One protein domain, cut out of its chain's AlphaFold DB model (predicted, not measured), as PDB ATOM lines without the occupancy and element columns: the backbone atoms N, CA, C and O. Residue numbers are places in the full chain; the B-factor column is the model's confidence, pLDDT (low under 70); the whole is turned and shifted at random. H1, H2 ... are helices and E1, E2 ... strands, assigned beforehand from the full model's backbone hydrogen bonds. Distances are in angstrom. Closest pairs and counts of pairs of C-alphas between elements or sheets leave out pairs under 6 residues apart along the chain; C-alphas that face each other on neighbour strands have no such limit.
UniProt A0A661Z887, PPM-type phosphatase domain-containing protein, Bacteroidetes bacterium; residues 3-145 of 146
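This is residues 3 to 145 of the 146 residues of the protein "PPM-type phosphatase domain-containing protein" of Bacteroidetes bacterium (UniProt A0A661Z887). A strongly twisted sheet of five strands, E3 E4 E2 E6 E7, has H2 and H3 over one face, H2 mainly over the E3, E4 and E2 part and H3 over E7, while a small ribbon of two strands, E1 and E5, stands over the other face. From beside the ribbon a long loop reaches out, and its residues 56 to 61 stick out free; short H1 packs on H2 at the first residues of that helix. The printed part has 143 residues with three named helices and seven named strands, in the order E1 E2 E3 E4 E5 E6 H1 H2 H3 E7, and both sheets are antiparallel. The class is mixed, helices and strands, with under half of the residues, 65, in named elements. The whole is compact, with a radius of gyration of the C-alphas of 16.6 A, and flat, spanning 46 by 45 by 24 A.

E1, residues 8 to 11, and E5, residues 67 to 70, are antiparallel neighbours at 155 degrees, with N 9 and O 69 at 3.0 A. E2, residues 18 to 23, is only just apart from E1, the closest C-alphas being 8.0 A from each other. E3, residues 36 to 39, and E4, residues 43 to 48, form a hairpin, with N 37 and O 45 at 2.9 A. E4 is also the antiparallel neighbour of E2, with N 46 and O 20 at 2.8 A. On the other side of E2 is E6, residues 76 to 80, antiparallel to it at 156 degrees, with N 21 and O 76 at 2.8 A. E6 is in turn antiparallel to E7, residues 139 to 143, at 169 degrees, with N 77 and O 142 at 2.8 A; E3 and E7 are the edge strands. H1, residues 82 to 86, is not on this sheet. It only just touches H2, residues 98 to 107, with 3 pairs of C-alphas within 8 A, the closest being those of Val 85 and Thr 98 at 5.3 A. H2 and H3, residues 113 to 128, are on the same face of the sheet in two layers, helices on one face of a sheet. The closest C-alphas of H2 and E4 are those of Leu 45 and Leu 106, 7.2 A apart. H3 is over E7 at a height over the sheet of 10.5 A, on a local plane fitted to just 6 C-alphas; it runs along the strands, at 24 degrees to E7 on the local plane. H2 and H3 form a helical hairpin and only just touch, with 3 pairs of C-alphas within 8 A, made by residues 116 to 120 of H3 alone; the closest C-alphas are those of Leu 104 and Ile 120, 7.4 A apart. Their tilt is steep, 42 degrees, opposite ways. In H1, H2 and H3 every O i to N i+4 pair is within hydrogen-bond range.

E1 begins at C-alpha 8, at (-30.102, 9.150, 49.147). From first to last C-alpha, E2 measures 16.9 A, E4 16.0 A, and E6 and E7 13.4 A each. H2 measures 14.2 A and H3, the longest helix, 22.5 A, beginning at C-alpha 113, at (-41.232, 26.053, 52.495). E7 ends at C-alpha 143, at (-37.193, 20.076, 52.127).

The two C-alphas farthest apart are those of Trp 59 and Lys 91, at 49.2 A. The printed part, residues 3 to 145, has no cut. The long links are E2 to E3, E4 to E5 and H1 to H2; within the last, residues 88 to 89 pair antiparallel with residues 94 to 95. The mean pLDDT of the printed part is 80.0, and residues 3 to 15, 27 to 37 and 49 to 68 are under 70.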
ATOM      1  N   ASP A   3     -34.032   9.095  46.365       66.25
ATOM      2  CA  ASP A   3     -34.552   7.837  46.906       66.25
ATOM      3  C   ASP A   3     -34.977   8.111  48.363       66.25
ATOM      4  O   ASP A   3     -34.120   8.180  49.252       66.25
ATOM      5  N   PRO A   4     -36.277   8.361  48.618       61.09
ATOM      6  CA  PRO A   4     -36.756   8.743  49.943       61.09
ATOM      7  C   PRO A   4     -36.672   7.597  50.961       61.09
ATOM      8  O   PRO A   4     -36.526   7.874  52.148       61.09
ATOM      9  N   GLU A   5     -36.706   6.332  50.526       61.94
ATOM     10  CA  GLU A   5     -36.569   5.179  51.429       61.94
ATOM     11  C   GLU A   5     -35.133   5.041  51.944       61.94
ATOM     12  O   GLU A   5     -34.915   4.682  53.101       61.94
ATOM     13  N   LYS A   6     -34.145   5.373  51.107       58.59
ATOM     14  CA  LYS A   6     -32.722   5.318  51.479       58.59
ATOM     15  C   LYS A   6     -32.155   6.637  52.001       58.59
ATOM     16  O   LYS A   6     -31.013   6.657  52.454       58.59
ATOM     17  N   LYS A   7     -32.927   7.730  51.942       62.44
ATOM     18  CA  LYS A   7     -32.451   9.107  52.177       62.44
ATOM     19  C   LYS A   7     -31.225   9.443  51.315       62.44
ATOM     20  O   LYS A   7     -30.300  10.132  51.745       62.44
ATOM     21  N   GLU A   8     -31.206   8.944  50.083       65.12
ATOM     22  CA  GLU A   8     -30.102   9.150  49.147       65.12
ATOM     23  C   GLU A   8     -30.505  10.141  48.061       65.12
ATOM     24  O   GLU A   8     -31.577  10.048  47.458       65.12
ATOM     25  N   PHE A   9     -29.616  11.090  47.782       64.44
ATOM     26  CA  PHE A   9     -29.755  11.986  46.650       64.44
ATOM     27  C   PHE A   9     -28.616  11.784  45.663       64.44
ATOM     28  O   PHE A   9     -27.443  11.979  45.987       64.44
ATOM     29  N   GLN A  10     -28.988  11.425  44.436       56.81
ATOM     30  CA  GLN A  10     -28.081  11.342  43.304       56.81
ATOM     31  C   GLN A  10     -28.239  12.584  42.429       56.81
ATOM     32  O   GLN A  10     -29.307  12.811  41.844       56.81
ATOM     33  N   PHE A  11     -27.176  13.375  42.316       58.53
ATOM     34  CA  PHE A  11     -27.143  14.559  41.463       58.53
ATOM     35  C   PHE A  11     -26.293  14.312  40.218       58.53
ATOM     36  O   PHE A  11     -25.107  14.016  40.327       58.53
ATOM     37  N   ALA A  12     -26.896  14.495  39.045       53.53
ATOM     38  CA  ALA A  12     -26.198  14.643  37.776       53.53
ATOM     39  C   ALA A  12     -26.703  15.947  37.151       53.53
ATOM     40  O   ALA A  12     -27.841  16.020  36.687       53.53
ATOM     41  N   GLY A  13     -25.902  17.007  37.234       53.12
ATOM     42  CA  GLY A  13     -26.265  18.329  36.736       53.12
ATOM     43  C   GLY A  13     -25.228  18.841  35.751       53.12
ATOM     44  O   GLY A  13     -24.040  18.830  36.052       53.12
ATOM     45  N   ALA A  14     -25.674  19.334  34.597       49.66
ATOM     46  CA  ALA A  14     -24.828  20.087  33.681       49.66
ATOM     47  C   ALA A  14     -24.844  21.571  34.088       49.66
ATOM     48  O   ALA A  14     -25.893  22.214  34.075       49.66
ATOM     49  N   ASN A  15     -23.684  22.120  34.457       59.19
ATOM     50  CA  ASN A  15     -23.418  23.551  34.690       59.19
ATOM     51  C   ASN A  15     -24.203  24.301  35.788       59.19
ATOM     52  O   ASN A  15     -23.860  25.452  36.057       59.19
ATOM     53  N   ARG A  16     -25.190  23.705  36.468       70.19
ATOM     54  CA  ARG A  16     -25.909  24.365  37.575       70.19
ATOM     55  C   ARG A  16     -25.593  23.724  38.926       70.19
ATOM     56  O   ARG A  16     -25.710  22.507  39.047       70.19
ATOM     57  N   PRO A  17     -25.170  24.508  39.934       73.00
ATOM     58  CA  PRO A  17     -24.890  23.970  41.252       73.00
ATOM     59  C   PRO A  17     -26.192  23.615  41.969       73.00
ATOM     60  O   PRO A  17     -27.166  24.365  41.910       73.00
ATOM     61  N   LEU A  18     -26.165  22.513  42.706       83.75
ATOM     62  CA  LEU A  18     -27.152  22.233  43.732       83.75
ATOM     63  C   LEU A  18     -26.674  22.824  45.056       83.75
ATOM     64  O   LEU A  18     -25.495  22.726  45.407       83.75
ATOM     65  N   VAL A  19     -27.587  23.458  45.779       89.50
ATOM     66  CA  VAL A  19     -27.317  24.012  47.102       89.50
ATOM     67  C   VAL A  19     -28.045  23.182  48.149       89.50
ATOM     68  O   VAL A  19     -29.251  22.984  48.034       89.50
ATOM     69  N   LEU A  20     -27.307  22.702  49.147       89.94
ATOM     70  CA  LEU A  20     -27.816  21.963  50.297       89.94
ATOM     71  C   LEU A  20     -27.676  22.827  51.550       89.94
ATOM     72  O   LEU A  20     -26.605  23.375  51.801       89.94
ATOM     73  N   PHE A  21     -28.741  22.894  52.339       91.62
ATOM     74  CA  PHE A  21     -28.770  23.502  53.662       91.62
ATOM     75  C   PHE A  21     -29.036  22.426  54.705       91.62
ATOM     76  O   PHE A  21     -30.008  21.680  54.567       91.62
ATOM     77  N   ARG A  22     -28.201  22.385  55.744       89.62
ATOM     78  CA  ARG A  22     -28.314  21.448  56.868       89.62
ATOM     79  C   ARG A  22     -28.217  22.201  58.182       89.62
ATOM     80  O   ARG A  22     -27.438  23.146  58.276       89.62
ATOM     81  N   LYS A  23     -28.984  21.789  59.191       90.94
ATOM     82  CA  LYS A  23     -28.845  22.366  60.532       90.94
ATOM     83  C   LYS A  23     -27.547  21.910  61.194       90.94
ATOM     84  O   LYS A  23     -27.177  20.746  61.098       90.94
ATOM     85  N   LYS A  24     -26.891  22.811  61.919       87.69
ATOM     86  CA  LYS A  24     -25.620  22.543  62.614       87.69
ATOM     87  C   LYS A  24     -25.739  21.560  63.775       87.69
ATOM     88  O   LYS A  24     -24.756  20.928  64.149       87.69
ATOM     89  N   ASP A  25     -26.929  21.430  64.353       83.25
ATOM     90  CA  ASP A  25     -27.214  20.455  65.410       83.25
ATOM     91  C   ASP A  25     -27.335  19.013  64.882       83.25
ATOM     92  O   ASP A  25     -27.343  18.063  65.670       83.25
ATOM     93  N   GLN A  26     -27.367  18.829  63.559       74.38
ATOM     94  CA  GLN A  26     -27.362  17.520  62.926       74.38
ATOM     95  C   GLN A  26     -25.926  17.048  62.718       74.38
ATOM     96  O   GLN A  26     -25.150  17.629  61.961       74.38
ATOM     97  N   LEU A  27     -25.583  15.948  63.392       57.44
ATOM     98  CA  LEU A  27     -24.316  15.248  63.213       57.44
ATOM     99  C   LEU A  27     -24.238  14.712  61.778       57.44
ATOM    100  O   LEU A  27     -24.795  13.665  61.464       57.44
ATOM    101  N   ALA A  28     -23.554  15.433  60.894       56.16
ATOM    102  CA  ALA A  28     -23.194  14.906  59.589       56.16
ATOM    103  C   ALA A  28     -21.952  14.016  59.726       56.16
ATOM    104  O   ALA A  28     -20.982  14.406  60.373       56.16
ATOM    105  N   ASP A  29     -21.922  12.868  59.049       53.41
ATOM    106  CA  ASP A  29     -20.652  12.241  58.674       53.41
ATOM    107  C   ASP A  29     -19.956  13.182  57.668       53.41
ATOM    108  O   ASP A  29     -20.209  13.146  56.461       53.41
ATOM    109  N   ILE A  30     -19.127  14.096  58.187       51.38
ATOM    110  CA  ILE A  30     -18.515  15.231  57.461       51.38
ATOM    111  C   ILE A  30     -17.593  14.766  56.315       51.38
ATOM    112  O   ILE A  30     -17.292  15.535  55.403       51.38
ATOM    113  N   GLU A  31     -17.180  13.494  56.298       50.34
ATOM    114  CA  GLU A  31     -16.144  12.974  55.394       50.34
ATOM    115  C   GLU A  31     -16.487  13.010  53.891       50.34
ATOM    116  O   GLU A  31     -15.602  12.777  53.068       50.34
ATOM    117  N   LYS A  32     -17.731  13.314  53.488       51.16
ATOM    118  CA  LYS A  32     -18.143  13.278  52.067       51.16
ATOM    119  C   LYS A  32     -18.819  14.535  51.523       51.16
ATOM    120  O   LYS A  32     -19.218  14.528  50.357       51.16
ATOM    121  N   ILE A  33     -18.942  15.611  52.300       55.47
ATOM    122  CA  ILE A  33     -19.584  16.834  51.798       55.47
ATOM    123  C   ILE A  33     -18.509  17.795  51.255       55.47
ATOM    124  O   ILE A  33     -17.590  18.158  51.990       55.47
ATOM    125  N   PRO A  34     -18.574  18.220  49.976       55.47
ATOM    126  CA  PRO A  34     -17.651  19.221  49.448       55.47
ATOM    127  C   PRO A  34     -17.795  20.545  50.219       55.47
ATOM    128  O   PRO A  34     -18.902  20.924  50.591       55.47
ATOM    129  N   TYR A  35     -16.662  21.225  50.443       56.25
ATOM    130  CA  TYR A  35     -16.489  22.454  51.236       56.25
ATOM    131  C   TYR A  35     -17.756  23.319  51.421       56.25
ATOM    132  O   TYR A  35     -18.333  23.808  50.444       56.25
ATOM    133  N   SER A  36     -18.126  23.565  52.690       60.88
ATOM    134  CA  SER A  36     -19.114  24.587  53.070       60.88
ATOM    135  C   SER A  36     -18.733  25.931  52.447       60.88
ATOM    136  O   SER A  36     -17.560  26.312  52.413       60.88
ATOM    137  N   SER A  37     -19.726  26.624  51.892       68.25
ATOM    138  CA  SER A  37     -19.510  27.870  51.151       68.25
ATOM    139  C   SER A  37     -20.054  29.108  51.858       68.25
ATOM    140  O   SER A  37     -19.565  30.198  51.562       68.25
ATOM    141  N   LEU A  38     -21.019  28.944  52.772       85.19
ATOM    142  CA  LEU A  38     -21.583  29.961  53.668       85.19
ATOM    143  C   LEU A  38     -22.206  29.261  54.892       85.19
ATOM    144  O   LEU A  38     -22.556  28.088  54.812       85.19
ATOM    145  N   GLU A  39     -22.395  29.992  55.986       91.44
ATOM    146  CA  GLU A  39     -23.053  29.507  57.205       91.44
ATOM    147  C   GLU A  39     -23.754  30.662  57.937       91.44
ATOM    148  O   GLU A  39     -23.408  31.832  57.736       91.44
ATOM    149  N   ASN A  40     -24.751  30.337  58.757       91.44
ATOM    150  CA  ASN A  40     -25.283  31.223  59.795       91.44
ATOM    151  C   ASN A  40     -25.219  30.500  61.155       91.44
ATOM    152  O   ASN A  40     -24.525  29.487  61.283       91.44
ATOM    153  N   ASP A  41     -25.888  31.027  62.179       91.75
ATOM    154  CA  ASP A  41     -25.839  30.450  63.528       91.75
ATOM    155  C   ASP A  41     -26.444  29.034  63.593       91.75
ATOM    156  O   ASP A  41     -25.960  28.199  64.356       91.75
ATOM    157  N   ASP A  42     -27.432  28.738  62.744       93.38
ATOM    158  CA  ASP A  42     -28.237  27.513  62.815       93.38
ATOM    159  C   ASP A  42     -27.977  26.528  61.658       93.38
ATOM    160  O   ASP A  42     -28.213  25.330  61.808       93.38
ATOM    161  N   TYR A  43     -27.504  27.005  60.502       92.88
ATOM    162  CA  TYR A  43     -27.427  26.252  59.247       92.88
ATOM    163  C   TYR A  43     -26.081  26.412  58.532       92.88
ATOM    164  O   TYR A  43     -25.529  27.510  58.422       92.88
ATOM    165  N   ASP A  44     -25.626  25.312  57.938       90.88
ATOM    166  CA  ASP A  44     -24.530  25.258  56.976       90.88
ATOM    167  C   ASP A  44     -25.060  25.173  55.542       90.88
ATOM    168  O   ASP A  44     -26.023  24.455  55.262       90.88
ATOM    169  N   LEU A  45     -24.403  25.881  54.617       90.69
ATOM    170  CA  LEU A  45     -24.697  25.850  53.185       90.69
ATOM    171  C   LEU A  45     -23.555  25.179  52.414       90.69
ATOM    172  O   LEU A  45     -22.463  25.736  52.225       90.69
ATOM    173  N   TYR A  46     -23.864  24.030  51.822       86.81
ATOM    174  CA  TYR A  46     -22.972  23.277  50.948       86.81
ATOM    175  C   TYR A  46     -23.340  23.485  49.482       86.81
ATOM    176  O   TYR A  46     -24.505  23.426  49.088       86.81
ATOM    177  N   THR A  47     -22.331  23.731  48.647       82.56
ATOM    178  CA  THR A  47     -22.523  23.833  47.197       82.56
ATOM    179  C   THR A  47     -21.983  22.584  46.530       82.56
ATOM    180  O   THR A  47     -20.770  22.372  46.493       82.56
ATOM    181  N   VAL A  48     -22.870  21.808  45.923       74.81
ATOM    182  CA  VAL A  48     -22.498  20.648  45.118       74.81
ATOM    183  C   VAL A  48     -22.429  21.081  43.664       74.81
ATOM    184  O   VAL A  48     -23.434  21.426  43.038       74.81
ATOM    185  N   LYS A  49     -21.204  21.151  43.141       64.94
ATOM    186  CA  LYS A  49     -20.969  21.448  41.728       64.94
ATOM    187  C   LYS A  49     -21.334  20.206  40.916       64.94
ATOM    188  O   LYS A  49     -20.904  19.119  41.270       64.94
ATOM    189  N   GLY A  50     -22.109  20.376  39.849       57.62
ATOM    190  CA  GLY A  50     -22.206  19.346  38.815       57.62
ATOM    191  C   GLY A  50     -20.881  19.218  38.062       57.62
ATOM    192  O   GLY A  50     -20.078  20.159  38.064       57.62
ATOM    193  N   ASP A  51     -20.647  18.078  37.418       48.38
ATOM    194  CA  ASP A  51     -19.479  17.913  36.557       48.38
ATOM    195  C   ASP A  51     -19.481  18.940  35.423       48.38
ATOM    196  O   ASP A  51     -20.505  19.222  34.794       48.38
ATOM    197  N   GLN A  52     -18.309  19.507  35.139       41.59
ATOM    198  CA  GLN A  52     -18.119  20.431  34.024       41.59
ATOM    199  C   GLN A  52     -18.029  19.666  32.697       41.59
ATOM    200  O   GLN A  52     -16.958  19.597  32.094       41.59
ATOM    201  N   GLN A  53     -19.138  19.084  32.236       38.88
ATOM    202  CA  GLN A  53     -19.234  18.519  30.889       38.88
ATOM    203  C   GLN A  53     -20.516  18.979  30.174       38.88
ATOM    204  O   GLN A  53     -21.611  18.853  30.727       38.88
ATOM    205  N   PRO A  54     -20.412  19.552  28.958       35.50
ATOM    206  CA  PRO A  54     -21.577  19.882  28.147       35.50
ATOM    207  C   PRO A  54     -22.251  18.607  27.617       35.50
ATOM    208  O   PRO A  54     -21.581  17.627  27.306       35.50
ATOM    209  N   ILE A  55     -23.577  18.639  27.439       36.78
ATOM    210  CA  ILE A  55     -24.302  17.602  26.691       36.78
ATOM    211  C   ILE A  55     -24.003  17.829  25.201       36.78
ATOM    212  O   ILE A  55     -24.674  18.606  24.526       36.78
ATOM    213  N   GLY A  56     -22.937  17.201  24.708       35.62
ATOM    214  CA  GLY A  56     -22.495  17.250  23.318       35.62
ATOM    215  C   GLY A  56     -21.504  16.123  23.031       35.62
ATOM    216  O   GLY A  56     -20.655  15.818  23.861       35.62
ATOM    217  N   VAL A  57     -21.640  15.482  21.867       40.25
ATOM    218  CA  VAL A  57     -20.849  14.309  21.455       40.25
ATOM    219  C   VAL A  57     -19.352  14.641  21.480       40.25
ATOM    220  O   VAL A  57     -18.880  15.458  20.686       40.25
ATOM    221  N   HIS A  58     -18.595  14.005  22.373       39.59
ATOM    222  CA  HIS A  58     -17.133  14.002  22.362       39.59
ATOM    223  C   HIS A  58     -16.605  12.569  22.371       39.59
ATOM    224  O   HIS A  58     -17.226  11.664  22.913       39.59
ATOM    225  N   TRP A  59     -15.466  12.390  21.705       42.69
ATOM    226  CA  TRP A  59     -14.886  11.113  21.280       42.69
ATOM    227  C   TRP A  59     -14.277  10.260  22.411       42.69
ATOM    228  O   TRP A  59     -13.703   9.212  22.131       42.69
ATOM    229  N   GLU A  60     -14.433  10.665  23.673       44.16
ATOM    230  CA  GLU A  60     -14.049   9.886  24.855       44.16
ATOM    231  C   GLU A  60     -15.142  10.027  25.927       44.16
ATOM    232  O   GLU A  60     -15.338  11.103  26.495       44.16
ATOM    233  N   GLU A  61     -15.870   8.939  26.187       40.03
ATOM    234  CA  GLU A  61     -16.841   8.835  27.279       40.03
ATOM    235  C   GLU A  61     -16.094   8.893  28.618       40.03
ATOM    236  O   GLU A  61     -15.472   7.921  29.043       40.03
ATOM    237  N   LYS A  62     -16.123  10.041  29.299       44.88
ATOM    238  CA  LYS A  62     -15.804  10.081  30.729       44.88
ATOM    239  C   LYS A  62     -17.084   9.803  31.503       44.88
ATOM    240  O   LYS A  62     -18.099  10.448  31.259       44.88
ATOM    241  N   GLU A  63     -17.025   8.845  32.422       45.25
ATOM    242  CA  GLU A  63     -18.123   8.566  33.346       45.25
ATOM    243  C   GLU A  63     -18.482   9.841  34.126       45.25
ATOM    244  O   GLU A  63     -17.599  10.544  34.622       45.25
ATOM    245  N   PHE A  64     -19.776  10.154  34.219       46.69
ATOM    246  CA  PHE A  64     -20.267  11.239  35.067       46.69
ATOM    247  C   PHE A  64     -19.919  10.933  36.534       46.69
ATOM    248  O   PHE A  64     -20.222   9.847  37.036       46.69
ATOM    249  N   THR A  65     -19.327  11.887  37.248       49.91
ATOM    250  CA  THR A  65     -19.114  11.817  38.695       49.91
ATOM    251  C   THR A  65     -20.468  11.905  39.394       49.91
ATOM    252  O   THR A  65     -21.039  12.969  39.635       49.91
ATOM    253  N   SER A  66     -21.013  10.750  39.755       51.75
ATOM    254  CA  SER A  66     -22.203  10.685  40.593       51.75
ATOM    255  C   SER A  66     -21.856  11.114  42.020       51.75
ATOM    256  O   SER A  66     -21.208  10.372  42.759       51.75
ATOM    257  N   HIS A  67     -22.332  12.284  42.448       61.38
ATOM    258  CA  HIS A  67     -22.298  12.660  43.860       61.38
ATOM    259  C   HIS A  67     -23.440  11.954  44.598       61.38
ATOM    260  O   HIS A  67     -24.612  12.249  44.357       61.38
ATOM    261  N   LEU A  68     -23.091  11.021  45.489       59.78
ATOM    262  CA  LEU A  68     -24.025  10.421  46.438       59.78
ATOM    263  C   LEU A  68     -23.999  11.241  47.728       59.78
ATOM    264  O   LEU A  68     -22.998  11.238  48.448       59.78
ATOM    265  N   ILE A  69     -25.090  11.948  48.007       71.38
ATOM    266  CA  ILE A  69     -25.257  12.713  49.243       71.38
ATOM    267  C   ILE A  69     -26.287  11.988  50.095       71.38
ATOM    268  O   ILE A  69     -27.417  11.769  49.654       71.38
ATOM    269  N   LYS A  70     -25.895  11.633  51.318       73.56
ATOM    270  CA  LYS A  70     -26.833  11.156  52.329       73.56
ATOM    271  C   LYS A  70     -27.567  12.362  52.908       73.56
ATOM    272  O   LYS A  70     -26.929  13.262  53.464       73.56
ATOM    273  N   LEU A  71     -28.880  12.393  52.719       79.69
ATOM    274  CA  LEU A  71     -29.745  13.436  53.247       79.69
ATOM    275  C   LEU A  71     -30.117  13.121  54.695       79.69
ATOM    276  O   LEU A  71     -30.392  11.975  55.049       79.69
ATOM    277  N   GLU A  72     -30.155  14.160  55.511       84.12
ATOM    278  CA  GLU A  72     -30.687  14.122  56.866       84.12
ATOM    279  C   GLU A  72     -32.079  14.766  56.885       84.12
ATOM    280  O   GLU A  72     -32.474  15.494  55.970       84.12
ATOM    281  N   GLU A  73     -32.876  14.459  57.906       87.25
ATOM    282  CA  GLU A  73     -34.200  15.078  58.060       87.25
ATOM    283  C   GLU A  73     -34.076  16.599  58.108       87.25
ATOM    284  O   GLU A  73     -33.094  17.109  58.623       87.25
ATOM    285  N   GLN A  74     -35.061  17.343  57.600       90.69
ATOM    286  CA  GLN A  74     -35.022  18.814  57.530       90.69
ATOM    287  C   GLN A  74     -33.964  19.404  56.578       90.69
ATOM    288  O   GLN A  74     -33.956  20.627  56.394       90.69
ATOM    289  N   ASP A  75     -33.133  18.587  55.919       90.88
ATOM    290  CA  ASP A  75     -32.272  19.075  54.841       90.88
ATOM    291  C   ASP A  75     -33.113  19.772  53.774       90.88
ATOM    292  O   ASP A  75     -34.187  19.302  53.379       90.88
ATOM    293  N   SER A  76     -32.602  20.899  53.286       93.62
ATOM    294  CA  SER A  76     -33.243  21.666  52.219       93.62
ATOM    295  C   SER A  76     -32.324  21.769  51.012       93.62
ATOM    296  O   SER A  76     -31.150  22.109  51.129       93.62
ATOM    297  N   LEU A  77     -32.868  21.479  49.838       91.94
ATOM    298  CA  LEU A  77     -32.165  21.432  48.564       91.94
ATOM    299  C   LEU A  77     -32.739  22.494  47.634       91.94
ATOM    300  O   LEU A  77     -33.956  22.592  47.485       91.94
ATOM    301  N   TYR A  78     -31.862  23.241  46.971       93.31
ATOM    302  CA  TYR A  78     -32.231  24.275  46.014       93.31
ATOM    303  C   TYR A  78     -31.489  24.118  44.689       93.31
ATOM    304  O   TYR A  78     -30.269  23.930  44.654       93.31
ATOM    305  N   ILE A  79     -32.232  24.282  43.596       91.12
ATOM    306  CA  ILE A  79     -31.712  24.520  42.246       91.12
ATOM    307  C   ILE A  79     -32.404  25.753  41.665       91.12
ATOM    308  O   ILE A  79     -33.565  26.025  41.963       91.12
ATOM    309  N   PHE A  80     -31.693  26.524  40.850       92.31
ATOM    310  CA  PHE A  80     -32.215  27.784  40.325       92.31
ATOM    311  C   PHE A  80     -31.594  28.149  38.979       92.31
ATOM    312  O   PHE A  80     -30.506  27.676  38.637       92.31
ATOM    313  N   SER A  81     -32.300  28.978  38.208       90.38
ATOM    314  CA  SER A  81     -31.810  29.557  36.961       90.38
ATOM    315  C   SER A  81     -31.001  30.832  37.176       90.38
ATOM    316  O   SER A  81     -31.107  31.524  38.191       90.38
ATOM    317  N   ASP A  82     -30.188  31.151  36.175       91.44
ATOM    318  CA  ASP A  82     -29.319  32.321  36.136       91.44
ATOM    319  C   ASP A  82     -30.127  33.633  36.153       91.44
ATOM    320  O   ASP A  82     -29.648  34.628  36.697       91.44
ATOM    321  N   GLY A  83     -31.380  33.624  35.676       94.50
ATOM    322  CA  GLY A  83     -32.248  34.804  35.627       94.50
ATOM    323  C   GLY A  83     -32.424  35.513  36.973       94.50
ATOM    324  O   GLY A  83     -32.408  36.744  37.019       94.50
ATOM    325  N   PHE A  84     -32.487  34.776  38.094       95.69
ATOM    326  CA  PHE A  84     -32.572  35.407  39.421       95.69
ATOM    327  C   PHE A  84     -31.287  36.179  39.745       95.69
ATOM    328  O   PHE A  84     -31.309  37.345  40.140       95.69
ATOM    329  N   VAL A  85     -30.135  35.522  39.591       95.38
ATOM    330  CA  VAL A  85     -28.839  36.077  40.002       95.38
ATOM    331  C   VAL A  85     -28.335  37.146  39.035       95.38
ATOM    332  O   VAL A  85     -27.583  38.034  39.445       95.38
ATOM    333  N   ASP A  86     -28.763  37.108  37.779       96.12
ATOM    334  CA  ASP A  86     -28.403  38.100  36.777       96.12
ATOM    335  C   ASP A  86     -29.320  39.324  36.760       96.12
ATOM    336  O   ASP A  86     -28.925  40.350  36.200       96.12
ATOM    337  N   GLN A  87     -30.467  39.283  37.451       97.25
ATOM    338  CA  GLN A  87     -31.401  40.404  37.532       97.25
ATOM    339  C   GLN A  87     -30.728  41.696  38.020       97.25
ATOM    340  O   GLN A  87     -30.124  41.760  39.101       97.25
ATOM    341  N   TYR A  88     -30.885  42.766  37.236       97.00
ATOM    342  CA  TYR A  88     -30.467  44.111  37.621       97.00
ATOM    343  C   TYR A  88     -31.478  44.750  38.572       97.00
ATOM    344  O   TYR A  88     -32.686  44.690  38.348       97.00
ATOM    345  N   GLY A  89     -30.965  45.407  39.607       95.88
ATOM    346  CA  GLY A  89     -31.793  45.989  40.647       95.88
ATOM    347  C   GLY A  89     -31.039  46.873  41.635       95.88
ATOM    348  O   GLY A  89     -29.856  47.202  41.460       95.88
ATOM    349  N   GLY A  90     -31.757  47.277  42.681       92.38
ATOM    350  CA  GLY A  90     -31.273  48.129  43.760       92.38
ATOM    351  C   GLY A  90     -30.905  49.556  43.328       92.38
ATOM    352  O   GLY A  90     -30.861  49.915  42.152       92.38
ATOM    353  N   LYS A  91     -30.557  50.397  44.310       90.44
ATOM    354  CA  LYS A  91     -30.283  51.838  44.102       90.44
ATOM    355  C   LYS A  91     -29.155  52.140  43.109       90.44
ATOM    356  O   LYS A  91     -29.089  53.234  42.566       90.44
ATOM    357  N   LYS A  92     -28.231  51.193  42.915       92.25
ATOM    358  CA  LYS A  92     -27.050  51.343  42.047       92.25
ATOM    359  C   LYS A  92     -27.156  50.542  40.743       92.25
ATOM    360  O   LYS A  92     -26.137  50.411  40.070       92.25
ATOM    361  N   ARG A  93     -28.333  49.982  40.421       92.56
ATOM    362  CA  ARG A  93     -28.592  49.174  39.215       92.56
ATOM    363  C   ARG A  93     -27.514  48.104  38.989       92.56
ATOM    364  O   ARG A  93     -26.794  48.114  37.993       92.56
ATOM    365  N   LYS A  94     -27.358  47.200  39.955       95.88
ATOM    366  CA  LYS A  94     -26.378  46.099  39.910       95.88
ATOM    367  C   LYS A  94     -27.088  44.757  39.743       95.88
ATOM    368  O   LYS A  94     -28.249  44.643  40.114       95.88
ATOM    369  N   LYS A  95     -26.377  43.750  39.225       96.38
ATOM    370  CA  LYS A  95     -26.830  42.351  39.261       96.38
ATOM    371  C   LYS A  95     -26.981  41.865  40.707       96.38
ATOM    372  O   LYS A  95     -26.181  42.285  41.552       96.38
ATOM    373  N   PHE A  96     -27.935  40.971  40.965       96.44
ATOM    374  CA  PHE A  96     -28.150  40.379  42.292       96.44
ATOM    375  C   PHE A  96     -26.960  39.522  42.744       96.44
ATOM    376  O   PHE A  96     -26.475  39.680  43.856       96.44
ATOM    377  N   LYS A  97     -26.399  38.733  41.821       94.44
ATOM    378  CA  LYS A  97     -25.279  37.792  41.976       94.44
ATOM    379  C   LYS A  97     -25.583  36.573  42.849       94.44
ATOM    380  O   LYS A  97     -26.311  36.623  43.834       94.44
ATOM    381  N   THR A  98     -24.907  35.471  42.527       92.44
ATOM    382  CA  THR A  98     -25.068  34.168  43.189       92.44
ATOM    383  C   THR A  98     -24.783  34.197  44.685       92.44
ATOM    384  O   THR A  98     -25.459  33.506  45.439       92.44
ATOM    385  N   ARG A  99     -23.799  34.987  45.137       92.94
ATOM    386  CA  ARG A  99     -23.483  35.093  46.567       92.94
ATOM    387  C   ARG A  99     -24.670  35.641  47.365       92.94
ATOM    388  O   ARG A  99     -25.068  35.002  48.327       92.94
ATOM    389  N   ASN A 100     -25.265  36.746  46.920       95.31
ATOM    390  CA  ASN A 100     -26.404  37.356  47.611       95.31
ATOM    391  C   ASN A 100     -27.630  36.435  47.590       95.31
ATOM    392  O   ASN A 100     -28.393  36.406  48.546       95.31
ATOM    393  N   PHE A 101     -27.808  35.647  46.525       96.06
ATOM    394  CA  PHE A 101     -28.873  34.645  46.471       96.06
ATOM    395  C   PHE A 101     -28.684  33.516  47.467       96.06
ATOM    396  O   PHE A 101     -29.628  33.144  48.154       96.06
ATOM    397  N   LYS A 102     -27.458  33.025  47.628       94.62
ATOM    398  CA  LYS A 102     -27.152  32.048  48.672       94.62
ATOM    399  C   LYS A 102     -27.348  32.619  50.078       94.62
ATOM    400  O   LYS A 102     -27.884  31.920  50.928       94.62
ATOM    401  N   GLU A 103     -26.970  33.877  50.309       96.06
ATOM    402  CA  GLU A 103     -27.219  34.579  51.580       96.06
ATOM    403  C   GLU A 103     -28.730  34.754  51.844       96.06
ATOM    404  O   GLU A 103     -29.184  34.498  52.958       96.06
ATOM    405  N   LEU A 104     -29.528  35.090  50.821       97.62
ATOM    406  CA  LEU A 104     -30.993  35.139  50.910       97.62
ATOM    407  C   LEU A 104     -31.575  33.769  51.279       97.62
ATOM    408  O   LEU A 104     -32.318  33.670  52.252       97.62
ATOM    409  N   LEU A 105     -31.216  32.714  50.544       96.94
ATOM    410  CA  LEU A 105     -31.692  31.358  50.823       96.94
ATOM    411  C   LEU A 105     -31.317  30.903  52.239       96.94
ATOM    412  O   LEU A 105     -32.136  30.298  52.922       96.94
ATOM    413  N   LEU A 106     -30.109  31.234  52.699       96.31
ATOM    414  CA  LEU A 106     -29.661  30.943  54.058       96.31
ATOM    415  C   LEU A 106     -30.507  31.675  55.109       96.31
ATOM    416  O   LEU A 106     -30.869  31.088  56.124       96.31
ATOM    417  N   SER A 107     -30.860  32.938  54.850       97.56
ATOM    418  CA  SER A 107     -31.635  33.759  55.788       97.56
ATOM    419  C   SER A 107     -33.068  33.268  56.009       97.56
ATOM    420  O   SER A 107     -33.651  33.558  57.048       97.56
ATOM    421  N   VAL A 108     -33.624  32.504  55.064       97.56
ATOM    422  CA  VAL A 108     -35.007  32.010  55.131       97.56
ATOM    423  C   VAL A 108     -35.113  30.559  55.619       97.56
ATOM    424  O   VAL A 108     -36.214  30.027  55.708       97.56
ATOM    425  N   GLN A 109     -34.006  29.886  55.961       96.38
ATOM    426  CA  GLN A 109     -34.035  28.448  56.275       96.38
ATOM    427  C   GLN A 109     -34.897  28.067  57.488       96.38
ATOM    428  O   GLN A 109     -35.433  26.956  57.510       96.38
ATOM    429  N   ALA A 110     -35.069  28.967  58.456       95.44
ATOM    430  CA  ALA A 110     -35.916  28.736  59.628       95.44
ATOM    431  C   ALA A 110     -37.424  28.719  59.300       95.44
ATOM    432  O   ALA A 110     -38.223  28.217  60.087       95.44
ATOM    433  N   GLU A 111     -37.814  29.236  58.136       97.06
ATOM    434  CA  GLU A 111     -39.208  29.393  57.729       97.06
ATOM    435  C   GLU A 111     -39.784  28.113  57.102       97.06
ATOM    436  O   GLU A 111     -39.052  27.202  56.692       97.06
ATOM    437  N   SER A 112     -41.113  28.034  56.983       96.69
ATOM    438  CA  SER A 112     -41.779  26.975  56.209       96.69
ATOM    439  C   SER A 112     -41.413  27.077  54.719       96.69
ATOM    440  O   SER A 112     -41.041  28.146  54.246       96.69
ATOM    441  N   MET A 113     -41.521  25.991  53.943       96.06
ATOM    442  CA  MET A 113     -41.232  26.053  52.495       96.06
ATOM    443  C   MET A 113     -42.149  27.034  51.745       96.06
ATOM    444  O   MET A 113     -41.724  27.648  50.768       96.06
ATOM    445  N   GLU A 114     -43.384  27.205  52.218       96.94
ATOM    446  CA  GLU A 114     -44.336  28.186  51.688       96.94
ATOM    447  C   GLU A 114     -43.877  29.619  51.984       96.94
ATOM    448  O   GLU A 114     -43.709  30.408  51.057       96.94
ATOM    449  N   ASN A 115     -43.527  29.918  53.239       98.00
ATOM    450  CA  ASN A 115     -42.975  31.220  53.619       98.00
ATOM    451  C   ASN A 115     -41.650  31.509  52.899       98.00
ATOM    452  O   ASN A 115     -41.409  32.635  52.475       98.00
ATOM    453  N   GLN A 116     -40.780  30.508  52.729       98.31
ATOM    454  CA  GLN A 116     -39.526  30.664  51.985       98.31
ATOM    455  C   GLN A 116     -39.788  31.101  50.551       98.31
ATOM    456  O   GLN A 116     -39.143  32.034  50.077       98.31
ATOM    457  N   LYS A 117     -40.751  30.465  49.874       98.00
ATOM    458  CA  LYS A 117     -41.163  30.856  48.526       98.00
ATOM    459  C   LYS A 117     -41.604  32.324  48.498       98.00
ATOM    460  O   LYS A 117     -41.068  33.088  47.698       98.00
ATOM    461  N   GLU A 118     -42.511  32.722  49.387       98.38
ATOM    462  CA  GLU A 118     -43.009  34.102  49.452       98.38
ATOM    463  C   GLU A 118     -41.884  35.111  49.720       98.38
ATOM    464  O   GLU A 118     -41.773  36.126  49.035       98.38
ATOM    465  N   LEU A 119     -40.997  34.821  50.674       98.62
ATOM    466  CA  LEU A 119     -39.869  35.688  51.017       98.62
ATOM    467  C   LEU A 119     -38.873  35.828  49.859       98.62
ATOM    468  O   LEU A 119     -38.347  36.920  49.632       98.62
ATOM    469  N   ILE A 120     -38.627  34.752  49.107       98.38
ATOM    470  CA  ILE A 120     -37.761  34.768  47.922       98.38
ATOM    471  C   ILE A 120     -38.397  35.598  46.795       98.38
ATOM    472  O   ILE A 120     -37.701  36.411  46.182       98.38
ATOM    473  N   GLU A 121     -39.701  35.444  46.548       97.88
ATOM    474  CA  GLU A 121     -40.451  36.235  45.560       97.88
ATOM    475  C   GLU A 121     -40.452  37.728  45.923       97.88
ATOM    476  O   GLU A 121     -40.109  38.580  45.101       97.88
ATOM    477  N   VAL A 122     -40.737  38.055  47.186       98.31
ATOM    478  CA  VAL A 122     -40.698  39.433  47.697       98.31
ATOM    479  C   VAL A 122     -39.295  40.027  47.574       98.31
ATOM    480  O   VAL A 122     -39.143  41.175  47.154       98.31
ATOM    481  N   ALA A 123     -38.248  39.269  47.909       98.12
ATOM    482  CA  ALA A 123     -36.869  39.725  47.757       98.12
ATOM    483  C   ALA A 123     -36.507  40.001  46.289       98.12
ATOM    484  O   ALA A 123     -35.823  40.991  46.009       98.12
ATOM    485  N   PHE A 124     -36.987  39.172  45.357       97.75
ATOM    486  CA  PHE A 124     -36.789  39.367  43.921       97.75
ATOM    487  C   PHE A 124     -37.454  40.654  43.422       97.75
ATOM    488  O   PHE A 124     -36.780  41.502  42.829       97.75
ATOM    489  N   GLU A 125     -38.742  40.843  43.717       97.38
ATOM    490  CA  GLU A 125     -39.491  42.032  43.295       97.38
ATOM    491  C   GLU A 125     -38.929  43.310  43.921       97.38
ATOM    492  O   GLU A 125     -38.732  44.312  43.230       97.38
ATOM    493  N   ASN A 126     -38.565  43.268  45.204       97.62
ATOM    494  CA  ASN A 126     -37.925  44.395  45.877       97.62
ATOM    495  C   ASN A 126     -36.562  44.738  45.269       97.62
ATOM    496  O   ASN A 126     -36.208  45.916  45.158       97.62
ATOM    497  N   TRP A 127     -35.778  43.728  44.883       97.56
ATOM    498  CA  TRP A 127     -34.497  43.961  44.230       97.56
ATOM    499  C   TRP A 127     -34.686  44.590  42.854       97.56
ATOM    500  O   TRP A 127     -34.088  45.632  42.570       97.56
ATOM    501  N   ARG A 128     -35.520  43.973  42.012       96.25
ATOM    502  CA  ARG A 128     -35.812  44.435  40.654       96.25
ATOM    503  C   ARG A 128     -36.409  45.841  40.669       96.25
ATOM    504  O   ARG A 128     -35.984  46.692  39.882       96.25
ATOM    505  N   GLY A 129     -37.337  46.119  41.581       96.00
ATOM    506  CA  GLY A 129     -38.065  47.382  41.644       96.00
ATOM    507  C   GLY A 129     -38.767  47.667  40.318       96.00
ATOM    508  O   GLY A 129     -39.473  46.825  39.779       96.00
ATOM    509  N   SER A 130     -38.530  48.847  39.746       95.12
ATOM    510  CA  SER A 130     -39.095  49.231  38.446       95.12
ATOM    511  C   SER A 130     -38.292  48.737  37.235       95.12
ATOM    512  O   SER A 130     -38.592  49.142  36.114       95.12
ATOM    513  N   ASN A 131     -37.226  47.952  37.428       93.56
ATOM    514  CA  ASN A 131     -36.455  47.420  36.304       93.56
ATOM    515  C   ASN A 131     -37.230  46.283  35.623       93.56
ATOM    516  O   ASN A 131     -37.959  45.526  36.262       93.56
ATOM    517  N   GLU A 132     -37.054  46.129  34.317       93.62
ATOM    518  CA  GLU A 132     -37.613  44.984  33.602       93.62
ATOM    519  C   GLU A 132     -36.903  43.688  34.009       93.62
ATOM    520  O   GLU A 132     -35.726  43.685  34.396       93.62
ATOM    521  N   GLN A 133     -37.648  42.586  33.952       94.81
ATOM    522  CA  GLN A 133     -37.071  41.257  34.065       94.81
ATOM    523  C   GLN A 133     -36.296  40.952  32.782       94.81
ATOM    524  O   GLN A 133     -36.800  41.188  31.685       94.81
ATOM    525  N   ILE A 134     -35.058  40.480  32.920       92.06
ATOM    526  CA  ILE A 134     -34.131  40.344  31.784       92.06
ATOM    527  C   ILE A 134     -34.040  38.923  31.215       92.06
ATOM    528  O   ILE A 134     -33.492  38.751  30.131       92.06
ATOM    529  N   ASP A 135     -34.513  37.925  31.965       92.75
ATOM    530  CA  ASP A 135     -34.424  36.498  31.642       92.75
ATOM    531  C   ASP A 135     -35.456  35.707  32.466       92.75
ATOM    532  O   ASP A 135     -36.015  36.227  33.438       92.75
ATOM    533  N   ASP A 136     -35.691  34.446  32.119       93.00
ATOM    534  CA  ASP A 136     -36.608  33.567  32.840       93.00
ATOM    535  C   ASP A 136     -36.058  33.175  34.224       93.00
ATOM    536  O   ASP A 136     -34.935  32.678  34.395       93.00
ATOM    537  N   VAL A 137     -36.892  33.359  35.249       94.62
ATOM    538  CA  VAL A 137     -36.557  33.062  36.647       94.62
ATOM    539  C   VAL A 137     -37.241  31.774  37.076       94.62
ATOM    540  O   VAL A 137     -38.462  31.656  37.032       94.62
ATOM    541  N   CYS A 138     -36.449  30.807  37.531       94.19
ATOM    542  CA  CYS A 138     -36.935  29.562  38.105       94.19
ATOM    543  C   CYS A 138     -36.119  29.226  39.353       94.19
ATOM    544  O   CYS A 138     -34.888  29.210  39.307       94.19
ATOM    545  N   VAL A 139     -36.806  28.949  40.460       95.38
ATOM    546  CA  VAL A 139     -36.219  28.476  41.715       95.38
ATOM    547  C   VAL A 139     -37.044  27.284  42.173       95.38
ATOM    548  O   VAL A 139     -38.262  27.380  42.294       95.38
ATOM    549  N   ILE A 140     -36.383  26.159  42.417       94.94
ATOM    550  CA  ILE A 140     -37.009  24.943  42.928       94.94
ATOM    551  C   ILE A 140     -36.335  24.620  44.254       94.94
ATOM    552  O   ILE A 140     -35.119  24.424  44.301       94.94
ATOM    553  N   GLY A 141     -37.139  24.584  45.312       94.44
ATOM    554  CA  GLY A 141     -36.730  24.210  46.658       94.44
ATOM    555  C   GLY A 141     -37.489  22.976  47.124       94.44
ATOM    556  O   GLY A 141     -38.700  22.881  46.920       94.44
ATOM    557  N   VAL A 142     -36.795  22.041  47.762       93.62
ATOM    558  CA  VAL A 142     -37.392  20.858  48.395       93.62
ATOM    559  C   VAL A 142     -36.788  20.701  49.779       93.62
ATOM    560  O   VAL A 142     -35.572  20.778  49.926       93.62
ATOM    561  N   ARG A 143     -37.627  20.451  50.782       94.00
ATOM    562  CA  ARG A 143     -37.193  20.076  52.127       94.00
ATOM    563  C   ARG A 143     -37.600  18.643  52.408       94.00
ATOM    564  O   ARG A 143     -38.732  18.265  52.110       94.00
ATOM    565  N   LEU A 144     -36.684  17.862  52.970       89.12
ATOM    566  CA  LEU A 144     -36.992  16.507  53.395       89.12
ATOM    567  C   LEU A 144     -37.853  16.567  54.662       89.12
ATOM    568  O   LEU A 144     -37.373  16.932  55.738       89.12
ATOM    569  N   CYS A 145     -39.132  16.238  54.509       80.44
ATOM    570  CA  CYS A 145     -40.044  16.019  55.625       80.44
ATOM    571  C   CYS A 145     -39.836  14.608  56.188       80.44
ATOM    572  O   CYS A 145     -39.535  13.684  55.427       80.44
TER     573      CYS A 145